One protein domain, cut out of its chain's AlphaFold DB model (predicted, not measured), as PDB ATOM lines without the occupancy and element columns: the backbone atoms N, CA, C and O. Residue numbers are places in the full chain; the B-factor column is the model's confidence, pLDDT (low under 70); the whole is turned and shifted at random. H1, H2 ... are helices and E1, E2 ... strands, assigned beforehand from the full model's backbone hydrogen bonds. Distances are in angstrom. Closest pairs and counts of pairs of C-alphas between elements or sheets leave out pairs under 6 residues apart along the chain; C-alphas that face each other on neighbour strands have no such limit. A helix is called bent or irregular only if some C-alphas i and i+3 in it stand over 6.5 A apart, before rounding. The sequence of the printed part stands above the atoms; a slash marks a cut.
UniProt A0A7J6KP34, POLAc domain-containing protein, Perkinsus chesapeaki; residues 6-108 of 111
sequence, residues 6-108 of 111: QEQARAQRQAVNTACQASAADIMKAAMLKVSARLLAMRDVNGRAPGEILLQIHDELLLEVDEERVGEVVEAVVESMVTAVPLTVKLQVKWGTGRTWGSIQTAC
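AT A GLANCE: This is residues 6 to 108 of the 111 residues of the protein "POLAc domain-containing protein" of Perkinsus chesapeaki (UniProt A0A7J6KP34). The hairpin E1 and E2 packs with the later part of long helix H1 and with shorter helix H2; residues 6 to 20 of H1 stick out. A second, small hairpin, E3 and E4, has E3 beside H2 and E2. The printed part has 103 residues, ordered H1, E1, E2, H2, E3, E4; both sheets are antiparallel and the class is mixed. The whole is loose, with radius of gyration of the C-alphas 16.8 A and spans of 60 by 29 by 23 A.

IN THESE COORDINATES: E1 is residues 51 to 57, E2 60 to 65. H1, residues 6 to 41, 52.1 A long, begins at C-alpha 6 (155.938, 187.926, 134.110). H2, residues 67 to 82, is 23.2 A long and irregular: C-alphas 68 and 71 are 8.1 A apart. E3 is 95 to 97; E4, 105 to 107, ends at C-alpha 107 (181.107, 151.586, 145.846).

HOW THE PARTS SIT: Within hydrogen-bond range are N 54 and O 62, 2.8 A, in hairpin E1 and E2, and N 107 and O 95, 2.9 A, in hairpin E3 and E4. H1 touches H2 with residues 28 to 39 alone, closest C-alphas Ala 31 and Met 81, 4.8 A, at a steep tilt of 43 degrees, opposite ways. O i to N i+4 pairs are within range throughout H1 and in 10 of 12 in H2.

THE WHOLE: The printed part has no cut. The H2 to E3 link is long, 12 residues. Residue 108 is under pLDDT 70.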
ATOM      1  N   GLN A   6     154.580 188.466 134.029       91.81
ATOM      2  CA  GLN A   6     155.938 187.926 134.110       91.81
ATOM      3  C   GLN A   6     156.420 187.788 135.559       91.81
ATOM      4  O   GLN A   6     157.041 186.783 135.911       91.81
ATOM      5  N   GLU A   7     156.114 188.769 136.410       92.81
ATOM      6  CA  GLU A   7     156.444 188.730 137.839       92.81
ATOM      7  C   GLU A   7     155.648 187.646 138.553       92.81
ATOM      8  O   GLU A   7     156.216 186.907 139.353       92.81
ATOM      9  N   GLN A   8     154.365 187.492 138.217       90.06
ATOM     10  CA  GLN A   8     153.527 186.422 138.757       90.06
ATOM     11  C   GLN A   8     154.065 185.041 138.371       90.06
ATOM     12  O   GLN A   8     154.256 184.192 139.240       90.06
ATOM     13  N   ALA A   9     154.396 184.825 137.094       93.12
ATOM     14  CA  ALA A   9     154.990 183.569 136.639       93.12
ATOM     15  C   ALA A   9     156.360 183.303 137.292       93.12
ATOM     16  O   ALA A   9     156.689 182.162 137.628       93.12
ATOM     17  N   ARG A  10     157.173 184.348 137.509       94.31
ATOM     18  CA  ARG A  10     158.447 184.231 138.231       94.31
ATOM     19  C   ARG A  10     158.224 183.853 139.693       94.31
ATOM     20  O   ARG A  10     158.889 182.939 140.168       94.31
ATOM     21  N   ALA A  11     157.292 184.515 140.374       93.69
ATOM     22  CA  ALA A  11     156.957 184.248 141.768       93.69
ATOM     23  C   ALA A  11     156.437 182.816 141.960       93.69
ATOM     24  O   ALA A  11     156.857 182.138 142.892       93.69
ATOM     25  N   GLN A  12     155.604 182.322 141.039       92.62
ATOM     26  CA  GLN A  12     155.127 180.936 141.053       92.62
ATOM     27  C   GLN A  12     156.283 179.934 140.925       92.62
ATOM     28  O   GLN A  12     156.399 179.024 141.745       92.62
ATOM     29  N   ARG A  13     157.187 180.125 139.950       95.44
ATOM     30  CA  ARG A  13     158.376 179.264 139.799       95.44
ATOM     31  C   ARG A  13     159.290 179.322 141.019       95.44
ATOM     32  O   ARG A  13     159.797 178.293 141.456       95.44
ATOM     33  N   GLN A  14     159.492 180.516 141.569       95.44
ATOM     34  CA  GLN A  14     160.320 180.708 142.752       95.44
ATOM     35  C   GLN A  14     159.727 179.982 143.960       95.44
ATOM     36  O   GLN A  14     160.451 179.248 144.615       95.44
ATOM     37  N   ALA A  15     158.423 180.108 144.213       94.94
ATOM     38  CA  ALA A  15     157.770 179.433 145.332       94.94
ATOM     39  C   ALA A  15     157.941 177.905 145.266       94.94
ATOM     40  O   ALA A  15     158.326 177.287 146.258       94.94
ATOM     41  N   VAL A  16     157.727 177.307 144.088       94.81
ATOM     42  CA  VAL A  16     157.886 175.857 143.886       94.81
ATOM     43  C   VAL A  16     159.340 175.422 144.086       94.81
ATOM     44  O   VAL A  16     159.612 174.488 144.840       94.81
ATOM     45  N   ASN A  17     160.287 176.119 143.455       94.50
ATOM     46  CA  ASN A  17     161.700 175.755 143.541       94.50
ATOM     47  C   ASN A  17     162.257 175.952 144.952       94.50
ATOM     48  O   ASN A  17     162.990 175.096 145.439       94.50
ATOM     49  N   THR A  18     161.892 177.047 145.623       95.12
ATOM     50  CA  THR A  18     162.322 177.325 146.995       95.12
ATOM     51  C   THR A  18     161.797 176.271 147.959       95.12
ATOM     52  O   THR A  18     162.570 175.815 148.791       95.12
ATOM     53  N   ALA A  19     160.542 175.827 147.830       95.06
ATOM     54  CA  ALA A  19     160.006 174.772 148.688       95.06
ATOM     55  C   ALA A  19     160.810 173.466 148.561       95.06
ATOM     56  O   ALA A  19     161.227 172.890 149.565       95.06
ATOM     57  N   CYS A  20     161.096 173.039 147.327       93.38
ATOM     58  CA  CYS A  20     161.882 171.832 147.074       93.38
ATOM     59  C   CYS A  20     163.330 171.975 147.583       93.38
ATOM     60  O   CYS A  20     163.794 171.152 148.371       93.38
ATOM     61  N   GLN A  21     164.024 173.058 147.216       94.56
ATOM     62  CA  GLN A  21     165.422 173.285 147.604       94.56
ATOM     63  C   GLN A  21     165.599 173.464 149.115       94.56
ATOM     64  O   GLN A  21     166.553 172.931 149.678       94.56
ATOM     65  N   ALA A  22     164.684 174.176 149.778       95.94
ATOM     66  CA  ALA A  22     164.713 174.333 151.228       95.94
ATOM     67  C   ALA A  22     164.556 172.977 151.922       95.94
ATOM     68  O   ALA A  22     165.374 172.632 152.769       95.94
ATOM     69  N   SER A  23     163.586 172.163 151.488       95.88
ATOM     70  CA  SER A  23     163.384 170.830 152.063       95.88
ATOM     71  C   SER A  23     164.603 169.916 151.880       95.88
ATOM     72  O   SER A  23     165.012 169.251 152.827       95.88
ATOM     73  N   ALA A  24     165.251 169.938 150.710       95.56
ATOM     74  CA  ALA A  24     166.477 169.175 150.473       95.56
ATOM     75  C   ALA A  24     167.631 169.641 151.380       95.56
ATOM     76  O   ALA A  24     168.351 168.818 151.948       95.56
ATOM     77  N   ALA A  25     167.778 170.957 151.569       96.19
ATOM     78  CA  ALA A  25     168.779 171.520 152.471       96.19
ATOM     79  C   ALA A  25     168.526 171.131 153.938       96.19
ATOM     80  O   ALA A  25     169.478 170.855 154.670       96.19
ATOM     81  N   ASP A  26     167.266 171.077 154.367       97.00
ATOM     82  CA  ASP A  26     166.900 170.666 155.724       97.00
ATOM     83  C   ASP A  26     167.188 169.177 155.964       97.00
ATOM     84  O   ASP A  26     167.743 168.820 157.005       97.00
ATOM     85  N   ILE A  27     166.904 168.316 154.979       96.75
ATOM     86  CA  ILE A  27     167.254 166.886 155.018       96.75
ATOM     87  C   ILE A  27     168.766 166.707 155.164       96.75
ATOM     88  O   ILE A  27     169.213 165.965 156.041       96.75
ATOM     89  N   MET A  28     169.556 167.408 154.345       97.25
ATOM     90  CA  MET A  28     171.014 167.320 154.413       97.25
ATOM     91  C   MET A  28     171.547 167.790 155.772       97.25
ATOM     92  O   MET A  28     172.351 167.101 156.393       97.25
ATOM     93  N   LYS A  29     171.056 168.915 156.305       97.56
ATOM     94  CA  LYS A  29     171.468 169.392 157.637       97.56
ATOM     95  C   LYS A  29     171.109 168.402 158.747       97.56
ATOM     96  O   LYS A  29     171.915 168.180 159.649       97.56
ATOM     97  N   ALA A  30     169.931 167.783 158.681       97.75
ATOM     98  CA  ALA A  30     169.542 166.738 159.626       97.75
ATOM     99  C   ALA A  30     170.474 165.516 159.536       97.75
ATOM    100  O   ALA A  30     170.887 164.980 160.567       97.75
ATOM    101  N   ALA A  31     170.853 165.114 158.319       97.94
ATOM    102  CA  ALA A  31     171.827 164.053 158.091       97.94
ATOM    103  C   ALA A  31     173.200 164.414 158.680       97.94
ATOM    104  O   ALA A  31     173.759 163.621 159.433       97.94
ATOM    105  N   MET A  32     173.701 165.628 158.427       98.19
ATOM    106  CA  MET A  32     174.973 166.120 158.974       98.19
ATOM    107  C   MET A  32     175.009 166.070 160.503       98.19
ATOM    108  O   MET A  32     175.992 165.606 161.076       98.19
ATOM    109  N   LEU A  33     173.936 166.504 161.175       98.12
ATOM    110  CA  LEU A  33     173.848 166.448 162.638       98.12
ATOM    111  C   LEU A  33     173.884 165.007 163.157       98.12
ATOM    112  O   LEU A  33     174.570 164.731 164.142       98.12
ATOM    113  N   LYS A  34     173.191 164.075 162.492       98.06
ATOM    114  CA  LYS A  34     173.220 162.653 162.865       98.06
ATOM    115  C   LYS A  34     174.581 162.013 162.624       98.06
ATOM    116  O   LYS A  34     175.073 161.325 163.515       98.06
ATOM    117  N   VAL A  35     175.201 162.277 161.474       98.19
ATOM    118  CA  VAL A  35     176.561 161.818 161.158       98.19
ATOM    119  C   VAL A  35     177.538 162.332 162.211       98.19
ATOM    120  O   VAL A  35     178.265 161.545 162.809       98.19
ATOM    121  N   SER A  36     177.501 163.634 162.510       97.69
ATOM    122  CA  SER A  36     178.351 164.242 163.534       97.69
ATOM    123  C   SER A  36     178.147 163.579 164.900       97.69
ATOM    124  O   SER A  36     179.113 163.148 165.528       97.69
ATOM    125  N   ALA A  37     176.897 163.394 165.334       97.69
ATOM    126  CA  ALA A  37     176.593 162.719 166.593       97.69
ATOM    127  C   ALA A  37     177.103 161.266 166.629       97.69
ATOM    128  O   ALA A  37     177.625 160.830 167.656       97.69
ATOM    129  N   ARG A  38     176.998 160.522 165.518       97.88
ATOM    130  CA  ARG A  38     177.521 159.152 165.418       97.88
ATOM    131  C   ARG A  38     179.041 159.105 165.506       97.88
ATOM    132  O   ARG A  38     179.553 158.339 166.315       97.88
ATOM    133  N   LEU A  39     179.749 159.969 164.782       97.50
ATOM    134  CA  LEU A  39     181.211 160.069 164.858       97.50
ATOM    135  C   LEU A  39     181.681 160.414 166.279       97.50
ATOM    136  O   LEU A  39     182.646 159.838 166.779       97.50
ATOM    137  N   LEU A  40     180.965 161.306 166.972       96.88
ATOM    138  CA  LEU A  40     181.248 161.647 168.368       96.88
ATOM    139  C   LEU A  40     181.021 160.469 169.327       96.88
ATOM    140  O   LEU A  40     181.795 160.301 170.267       96.88
ATOM    141  N   ALA A  41     179.994 159.649 169.099       97.06
ATOM    142  CA  ALA A  41     179.728 158.455 169.903       97.06
ATOM    143  C   ALA A  41     180.772 157.343 169.693       97.06
ATOM    144  O   ALA A  41     180.926 156.472 170.542       97.06
ATOM    145  N   MET A  42     181.498 157.389 168.577       96.25
ATOM    146  CA  MET A  42     182.523 156.421 168.186       96.25
ATOM    147  C   MET A  42     183.933 156.790 168.674       96.25
ATOM    148  O   MET A  42     184.904 156.184 168.219       96.25
ATOM    149  N   ARG A  43     184.075 157.798 169.545       96.06
ATOM    150  CA  ARG A  43     185.379 158.278 170.024       96.06
ATOM    151  C   ARG A  43     186.205 157.173 170.696       96.06
ATOM    152  O   ARG A  43     185.667 156.337 171.418       96.06
ATOM    153  N   ASP A  44     187.517 157.201 170.468       93.94
ATOM    154  CA  ASP A  44     188.475 156.300 171.114       93.94
ATOM    155  C   ASP A  44     188.657 156.622 172.613       93.94
ATOM    156  O   ASP A  44     188.090 157.575 173.153       93.94
ATOM    157  N   VAL A  45     189.496 155.839 173.299       93.50
ATOM    158  CA  VAL A  45     189.817 156.036 174.728       93.50
ATOM    159  C   VAL A  45     190.460 157.395 175.035       93.50
ATOM    160  O   VAL A  45     190.427 157.841 176.179       93.50
ATOM    161  N   ASN A  46     191.025 158.059 174.023       94.50
ATOM    162  CA  ASN A  46     191.616 159.392 174.120       94.50
ATOM    163  C   ASN A  46     190.615 160.492 173.723       94.50
ATOM    164  O   ASN A  46     190.969 161.670 173.675       94.50
ATOM    165  N   GLY A  47     189.368 160.125 173.418       93.62
ATOM    166  CA  GLY A  47     188.312 161.040 173.018       93.62
ATOM    167  C   GLY A  47     188.398 161.508 171.564       93.62
ATOM    168  O   GLY A  47     187.733 162.488 171.237       93.62
ATOM    169  N   ARG A  48     189.176 160.872 170.683       94.31
ATOM    170  CA  ARG A  48     189.273 161.249 169.259       94.31
ATOM    171  C   ARG A  48     188.228 160.511 168.435       94.31
ATOM    172  O   ARG A  48     188.066 159.305 168.591       94.31
ATOM    173  N   ALA A  49     187.490 161.235 167.597       96.31
ATOM    174  CA  ALA A  49     186.518 160.631 166.691       96.31
ATOM    175  C   ALA A  49     187.255 159.971 165.512       96.31
ATOM    176  O   ALA A  49     188.285 160.501 165.105       96.31
ATOM    177  N   PRO A  50     186.732 158.872 164.940       96.69
ATOM    178  CA  PRO A  50     187.367 158.179 163.813       96.69
ATOM    179  C   PRO A  50     187.262 158.910 162.479       96.69
ATOM    180  O   PRO A  50     187.720 158.401 161.461       96.69
ATOM    181  N   GLY A  51     186.577 160.046 162.450       96.62
ATOM    182  CA  GLY A  51     186.433 160.849 161.258       96.62
ATOM    183  C   GLY A  51     185.754 162.177 161.542       96.62
ATOM    184  O   GLY A  51     185.141 162.378 162.597       96.62
ATOM    185  N   GLU A  52     185.865 163.073 160.575       96.50
ATOM    186  CA  GLU A  52     185.367 164.440 160.626       96.50
ATOM    187  C   GLU A  52     184.762 164.828 159.274       96.50
ATOM    188  O   GLU A  52     185.259 164.451 158.213       96.50
ATOM    189  N   ILE A  53     183.663 165.584 159.305       97.50
ATOM    190  CA  ILE A  53     183.080 166.163 158.092       97.50
ATOM    191  C   ILE A  53     183.946 167.355 157.683       97.50
ATOM    192  O   ILE A  53     183.986 168.354 158.395       97.50
ATOM    193  N   LEU A  54     184.585 167.269 156.518       96.88
ATOM    194  CA  LEU A  54     185.408 168.349 155.972       96.88
ATOM    195  C   LEU A  54     184.577 169.362 155.187       96.88
ATOM    196  O   LEU A  54     184.784 170.570 155.294       96.88
ATOM    197  N   LEU A  55     183.666 168.867 154.345       96.88
ATOM    198  CA  LEU A  55     182.941 169.702 153.394       96.88
ATOM    199  C   LEU A  55     181.570 169.114 153.063       96.88
ATOM    200  O   LEU A  55     181.407 167.902 152.952       96.88
ATOM    201  N   GLN A  56     180.600 170.001 152.853       96.88
ATOM    202  CA  GLN A  56     179.296 169.682 152.282       96.88
ATOM    203  C   GLN A  56     179.166 170.379 150.924       96.88
ATOM    204  O   GLN A  56     179.334 171.596 150.832       96.88
ATOM    205  N   ILE A  57     178.844 169.620 149.877       95.25
ATOM    206  CA  ILE A  57     178.631 170.128 148.518       95.25
ATOM    207  C   ILE A  57     177.241 169.697 148.086       95.25
ATOM    208  O   ILE A  57     177.046 168.570 147.654       95.25
ATOM    209  N   HIS A  58     176.262 170.588 148.226       93.00
ATOM    210  CA  HIS A  58     174.856 170.266 147.972       93.00
ATOM    211  C   HIS A  58     174.400 169.013 148.749       93.00
ATOM    212  O   HIS A  58     174.203 169.093 149.960       93.00
ATOM    213  N   ASP A  59     174.216 167.888 148.067       94.19
ATOM    214  CA  ASP A  59     173.784 166.597 148.589       94.19
ATOM    215  C   ASP A  59     174.940 165.622 148.901       94.19
ATOM    216  O   ASP A  59     174.694 164.488 149.313       94.19
ATOM    217  N   GLU A  60     176.192 166.073 148.806       95.62
ATOM    218  CA  GLU A  60     177.389 165.282 149.100       95.62
ATOM    219  C   GLU A  60     178.078 165.719 150.402       95.62
ATOM    220  O   GLU A  60     178.191 166.913 150.701       95.62
ATOM    221  N   LEU A  61     178.587 164.740 151.159       96.94
ATOM    222  CA  LEU A  61     179.447 164.946 152.326       96.94
ATOM    223  C   LEU A  61     180.831 164.355 152.065       96.94
ATOM    224  O   LEU A  61     180.962 163.167 151.778       96.94
ATOM    225  N   LEU A  62     181.861 165.185 152.217       96.94
ATOM    226  CA  LEU A  62     183.259 164.776 152.193       96.94
ATOM    227  C   LEU A  62     183.763 164.647 153.629       96.94
ATOM    228  O   LEU A  62     183.668 165.596 154.411       96.94
ATOM    229  N   LEU A  63     184.300 163.476 153.962       97.75
ATOM    230  CA  LEU A  63     184.814 163.167 155.289       97.75
ATOM    231  C   LEU A  63     186.292 162.786 155.215       97.75
ATOM    232  O   LEU A  63     186.717 162.114 154.274       97.75
ATOM    233  N   GLU A  64     187.044 163.176 156.238       97.25
ATOM    234  CA  GLU A  64     188.330 162.566 156.571       97.25
ATOM    235  C   GLU A  64     188.085 161.473 157.605       97.25
ATOM    236  O   GLU A  64     187.296 161.668 158.531       97.25
ATOM    237  N   VAL A  65     188.695 160.304 157.421       97.25
ATOM    238  CA  VAL A  65     188.418 159.111 158.228       97.25
ATOM    239  C   VAL A  65     189.717 158.357 158.485       97.25
ATOM    240  O   VAL A  65     190.529 158.200 157.573       97.25
ATOM    241  N   ASP A  66     189.885 157.853 159.707       95.31
ATOM    242  CA  ASP A  66     190.990 156.976 160.083       95.31
ATOM    243  C   ASP A  66     190.987 155.715 159.204       95.31
ATOM    244  O   ASP A  66     189.982 155.002 159.121       95.31
ATOM    245  N   GLU A  67     192.126 155.402 158.571       93.69
ATOM    246  CA  GLU A  67     192.241 154.311 157.585       93.69
ATOM    247  C   GLU A  67     191.808 152.950 158.165       93.69
ATOM    248  O   GLU A  67     191.175 152.146 157.481       93.69
ATOM    249  N   GLU A  68     192.061 152.722 159.455       94.88
ATOM    250  CA  GLU A  68     191.703 151.488 160.165       94.88
ATOM    251  C   GLU A  68     190.196 151.351 160.444       94.88
ATOM    252  O   GLU A  68     189.718 150.254 160.735       94.88
ATOM    253  N   ARG A  69     189.430 152.448 160.352       95.62
ATOM    254  CA  ARG A  69     188.008 152.513 160.743       95.62
ATOM    255  C   ARG A  69     187.061 152.911 159.617       95.62
ATOM    256  O   ARG A  69     185.870 153.105 159.858       95.62
ATOM    257  N   VAL A  70     187.556 152.957 158.381       95.06
ATOM    258  CA  VAL A  70     186.774 153.339 157.195       95.06
ATOM    259  C   VAL A  70     185.468 152.554 157.079       95.06
ATOM    260  O   VAL A  70     184.419 153.162 156.899       95.06
ATOM    261  N   GLY A  71     185.502 151.224 157.217       94.06
ATOM    262  CA  GLY A  71     184.305 150.388 157.052       94.06
ATOM    263  C   GLY A  71     183.190 150.724 158.047       94.06
ATOM    264  O   GLY A  71     182.048 150.936 157.649       94.06
ATOM    265  N   GLU A  72     183.542 150.842 159.327       95.94
ATOM    266  CA  GLU A  72     182.605 151.164 160.409       95.94
ATOM    267  C   GLU A  72     182.031 152.582 160.258       95.94
ATOM    268  O   GLU A  72     180.834 152.809 160.432       95.94
ATOM    269  N   VAL A  73     182.883 153.549 159.898       96.94
ATOM    270  CA  VAL A  73     182.461 154.938 159.686       96.94
ATOM    271  C   VAL A  73     181.544 155.058 158.478       96.94
ATOM    272  O   VAL A  73     180.519 155.728 158.568       96.94
ATOM    273  N   VAL A  74     181.862 154.392 157.366       96.12
ATOM    274  CA  VAL A  74     181.008 154.382 156.170       96.12
ATOM    275  C   VAL A  74     179.623 153.836 156.500       96.12
ATOM    276  O   VAL A  74     178.629 154.464 156.136       96.12
ATOM    277  N   GLU A  75     179.535 152.714 157.215       95.88
ATOM    278  CA  GLU A  75     178.251 152.133 157.616       95.88
ATOM    279  C   GLU A  75     177.436 153.113 158.474       95.88
ATOM    280  O   GLU A  75     176.281 153.407 158.154       95.88
ATOM    281  N   ALA A  76     178.062 153.704 159.498       96.94
ATOM    282  CA  ALA A  76     177.414 154.674 160.377       96.94
ATOM    283  C   ALA A  76     176.955 155.940 159.633       96.94
ATOM    284  O   ALA A  76     175.875 156.476 159.914       96.94
ATOM    285  N   VAL A  77     177.751 156.430 158.679       97.25
ATOM    286  CA  VAL A  77     177.427 157.604 157.855       97.25
ATOM    287  C   VAL A  77     176.252 157.297 156.932       97.25
ATOM    288  O   VAL A  77     175.278 158.052 156.917       97.25
ATOM    289  N   VAL A  78     176.301 156.176 156.206       96.38
ATOM    290  CA  VAL A  78     175.232 155.758 155.290       96.38
ATOM    291  C   VAL A  78     173.923 155.563 156.048       96.38
ATOM    292  O   VAL A  78     172.901 156.114 155.637       96.38
ATOM    293  N   GLU A  79     173.936 154.859 157.184       96.19
ATOM    294  CA  GLU A  79     172.743 154.682 158.021       96.19
ATOM    295  C   GLU A  79     172.185 156.038 158.484       96.19
ATOM    296  O   GLU A  79     170.980 156.295 158.380       96.19
ATOM    297  N   SER A  80     173.057 156.939 158.943       96.94
ATOM    298  CA  SER A  80     172.668 158.271 159.421       96.94
ATOM    299  C   SER A  80     172.022 159.119 158.326       96.94
ATOM    300  O   SER A  80     171.055 159.834 158.597       96.94
ATOM    301  N   MET A  81     172.532 159.033 157.095       96.81
ATOM    302  CA  MET A  81     171.999 159.759 155.943       96.81
ATOM    303  C   MET A  81     170.669 159.170 155.454       96.81
ATOM    304  O   MET A  81     169.718 159.915 155.231       96.81
ATOM    305  N   VAL A  82     170.561 157.841 155.344       96.06
ATOM    306  CA  VAL A  82     169.323 157.165 154.907       96.06
ATOM    307  C   VAL A  82     168.183 157.394 155.901       96.06
ATOM    308  O   VAL A  82     167.034 157.580 155.504       96.06
ATOM    309  N   THR A  83     168.495 157.402 157.197       95.31
ATOM    310  CA  THR A  83     167.510 157.560 158.276       95.31
ATOM    311  C   THR A  83     167.366 159.004 158.752       95.31
ATOM    312  O   THR A  83     166.735 159.240 159.786       95.31
ATOM    313  N   ALA A  84     167.944 159.980 158.039       95.50
ATOM    314  CA  ALA A  84     168.048 161.370 158.482       95.50
ATOM    315  C   ALA A  84     166.703 161.955 158.924       95.50
ATOM    316  O   ALA A  84     166.582 162.484 160.033       95.50
ATOM    317  N   VAL A  85     165.678 161.742 158.105       95.06
ATOM    318  CA  VAL A  85     164.296 162.157 158.338       95.06
ATOM    319  C   VAL A  85     163.333 161.033 157.932       95.06
ATOM    320  O   VAL A  85     163.657 160.243 157.044       95.06
ATOM    321  N   PRO A  86     162.141 160.935 158.545       93.62
ATOM    322  CA  PRO A  86     161.120 160.002 158.090       93.62
ATOM    323  C   PRO A  86     160.534 160.479 156.755       93.62
ATOM    324  O   PRO A  86     159.976 161.572 156.669       93.62
ATOM    325  N   LEU A  87     160.644 159.654 155.715       93.31
ATOM    326  CA  LEU A  87     160.119 159.932 154.377       93.31
ATOM    327  C   LEU A  87     159.282 158.755 153.879       93.31
ATOM    328  O   LEU A  87     159.519 157.605 154.241       93.31
ATOM    329  N   THR A  88     158.318 159.046 153.006       94.44
ATOM    330  CA  THR A  88     157.491 158.017 152.353       94.44
ATOM    331  C   THR A  88     158.314 157.118 151.424       94.44
ATOM    332  O   THR A  88     157.952 155.969 151.187       94.44
ATOM    333  N   VAL A  89     159.429 157.634 150.902       92.88
ATOM    334  CA  VAL A  89     160.386 156.902 150.065       92.88
ATOM    335  C   VAL A  89     161.713 156.745 150.796       92.88
ATOM    336  O   VAL A  89     162.125 157.629 151.545       92.88
ATOM    337  N   LYS A  90     162.399 155.622 150.567       89.94
ATOM    338  CA  LYS A  90     163.741 155.397 151.113       89.94
ATOM    339  C   LYS A  90     164.768 156.191 150.309       89.94
ATOM    340  O   LYS A  90     164.756 156.134 149.081       89.94
ATOM    341  N   LEU A  91     165.658 156.898 151.001       91.94
ATOM    342  CA  LEU A  91     166.807 157.547 150.375       91.94
ATOM    343  C   LEU A  91     167.880 156.505 150.057       91.94
ATOM    344  O   LEU A  91     168.117 155.591 150.845       91.94
ATOM    345  N   GLN A  92     168.539 156.665 148.912       91.56
ATOM    346  CA  GLN A  92     169.722 155.894 148.543       91.56
ATOM    347  C   GLN A  92     170.953 156.785 148.670       91.56
ATOM    348  O   GLN A  92     170.948 157.921 148.201       91.56
ATOM    349  N   VAL A  93     172.007 156.257 149.286       93.75
ATOM    350  CA  VAL A  93     173.271 156.971 149.484       93.75
ATOM    351  C   VAL A  93     174.355 156.235 148.714       93.75
ATOM    352  O   VAL A  93     174.626 155.061 148.968       93.75
ATOM    353  N   LYS A  94     174.963 156.932 147.756       94.12
ATOM    354  CA  LYS A  94     176.183 156.475 147.089       94.12
ATOM    355  C   LYS A  94     177.372 156.947 147.910       94.12
ATOM    356  O   LYS A  94     177.367 158.072 148.399       94.12
ATOM    357  N   TRP A  95     178.383 156.102 148.038       94.75
ATOM    358  CA  TRP A  95     179.590 156.438 148.778       94.75
ATOM    359  C   TRP A  95     180.820 155.897 148.055       94.75
ATOM    360  O   TRP A  95     180.738 155.044 147.170       94.75
ATOM    361  N   GLY A  96     181.979 156.428 148.409       94.62
ATOM    362  CA  GLY A  96     183.256 155.972 147.894       94.62
ATOM    363  C   GLY A  96     184.376 156.389 148.826       94.62
ATOM    364  O   GLY A  96     184.197 157.257 149.679       94.62
ATOM    365  N   THR A  97     185.533 155.765 148.656       95.12
ATOM    366  CA  THR A  97     186.720 156.024 149.476       95.12
ATOM    367  C   THR A  97     187.933 156.212 148.581       95.12
ATOM    368  O   THR A  97     188.025 155.604 147.514       95.12
ATOM    369  N   GLY A  98     188.878 157.038 149.009       94.69
ATOM    370  CA  GLY A  98     190.134 157.270 148.306       94.69
ATOM    371  C   GLY A  98     191.120 158.005 149.204       94.69
ATOM    372  O   GLY A  98     190.714 158.691 150.137       94.69
ATOM    373  N   ARG A  99     192.420 157.873 148.920       93.50
ATOM    374  CA  ARG A  99     193.477 158.579 149.675       93.50
ATOM    375  C   ARG A  99     193.537 160.070 149.353       93.50
ATOM    376  O   ARG A  99     194.056 160.862 150.126       93.50
ATOM    377  N   THR A 100     193.028 160.439 148.186       92.06
ATOM    378  CA  THR A 100     192.799 161.820 147.765       92.06
ATOM    379  C   THR A 100     191.410 161.922 147.161       92.06
ATOM    380  O   THR A 100     190.887 160.936 146.631       92.06
ATOM    381  N   TRP A 101     190.842 163.128 147.157       89.06
ATOM    382  CA  TRP A 101     189.535 163.379 146.547       89.06
ATOM    383  C   TRP A 101     189.481 162.914 145.078       89.06
ATOM    384  O   TRP A 101     188.543 162.237 144.670       89.06
ATOM    385  N   GLY A 102     190.538 163.157 144.293       90.56
ATOM    386  CA  GLY A 102     190.602 162.728 142.888       90.56
ATOM    387  C   GLY A 102     190.737 161.214 142.666       90.56
ATOM    388  O   GLY A 102     190.605 160.756 141.536       90.56
ATOM    389  N   SER A 103     191.008 160.436 143.718       92.31
ATOM    390  CA  SER A 103     191.190 158.976 143.655       92.31
ATOM    391  C   SER A 103     190.002 158.179 144.201       92.31
ATOM    392  O   SER A 103     190.112 156.962 144.338       92.31
ATOM    393  N   ILE A 104     188.896 158.848 144.551       92.88
ATOM    394  CA  ILE A 104     187.726 158.193 145.143       92.88
ATOM    395  C   ILE A 104     187.189 157.121 144.193       92.88
ATOM    396  O   ILE A 104     186.817 157.397 143.052       92.88
ATOM    397  N   GLN A 105     187.112 155.893 144.701       88.81
ATOM    398  CA  GLN A 105     186.456 154.779 144.032       88.81
ATOM    399  C   GLN A 105     185.072 154.598 144.639       88.81
ATOM    400  O   GLN A 105     184.928 154.349 145.837       88.81
ATOM    401  N   THR A 106     184.044 154.769 143.813       86.06
ATOM    402  CA  THR A 106     182.655 154.646 144.246       86.06
ATOM    403  C   THR A 106     182.295 153.179 144.433       86.06
ATOM    404  O   THR A 106     182.408 152.380 143.502       86.06
ATOM    405  N   ALA A 107     181.796 152.840 145.615       73.94
ATOM    406  CA  ALA A 107     181.107 151.586 145.846       73.94
ATOM    407  C   ALA A 107     179.607 151.806 145.592       73.94
ATOM    408  O   ALA A 107     178.997 152.746 146.104       73.94
ATOM    409  N   CYS A 108     178.985 150.947 144.782       54.72
ATOM    410  CA  CYS A 108     177.527 150.892 144.720       54.72
ATOM    411  C   CYS A 108     177.030 149.951 145.815       54.72
ATOM    412  O   CYS A 108     177.260 148.747 145.733       54.72
TER     413      CYS A 108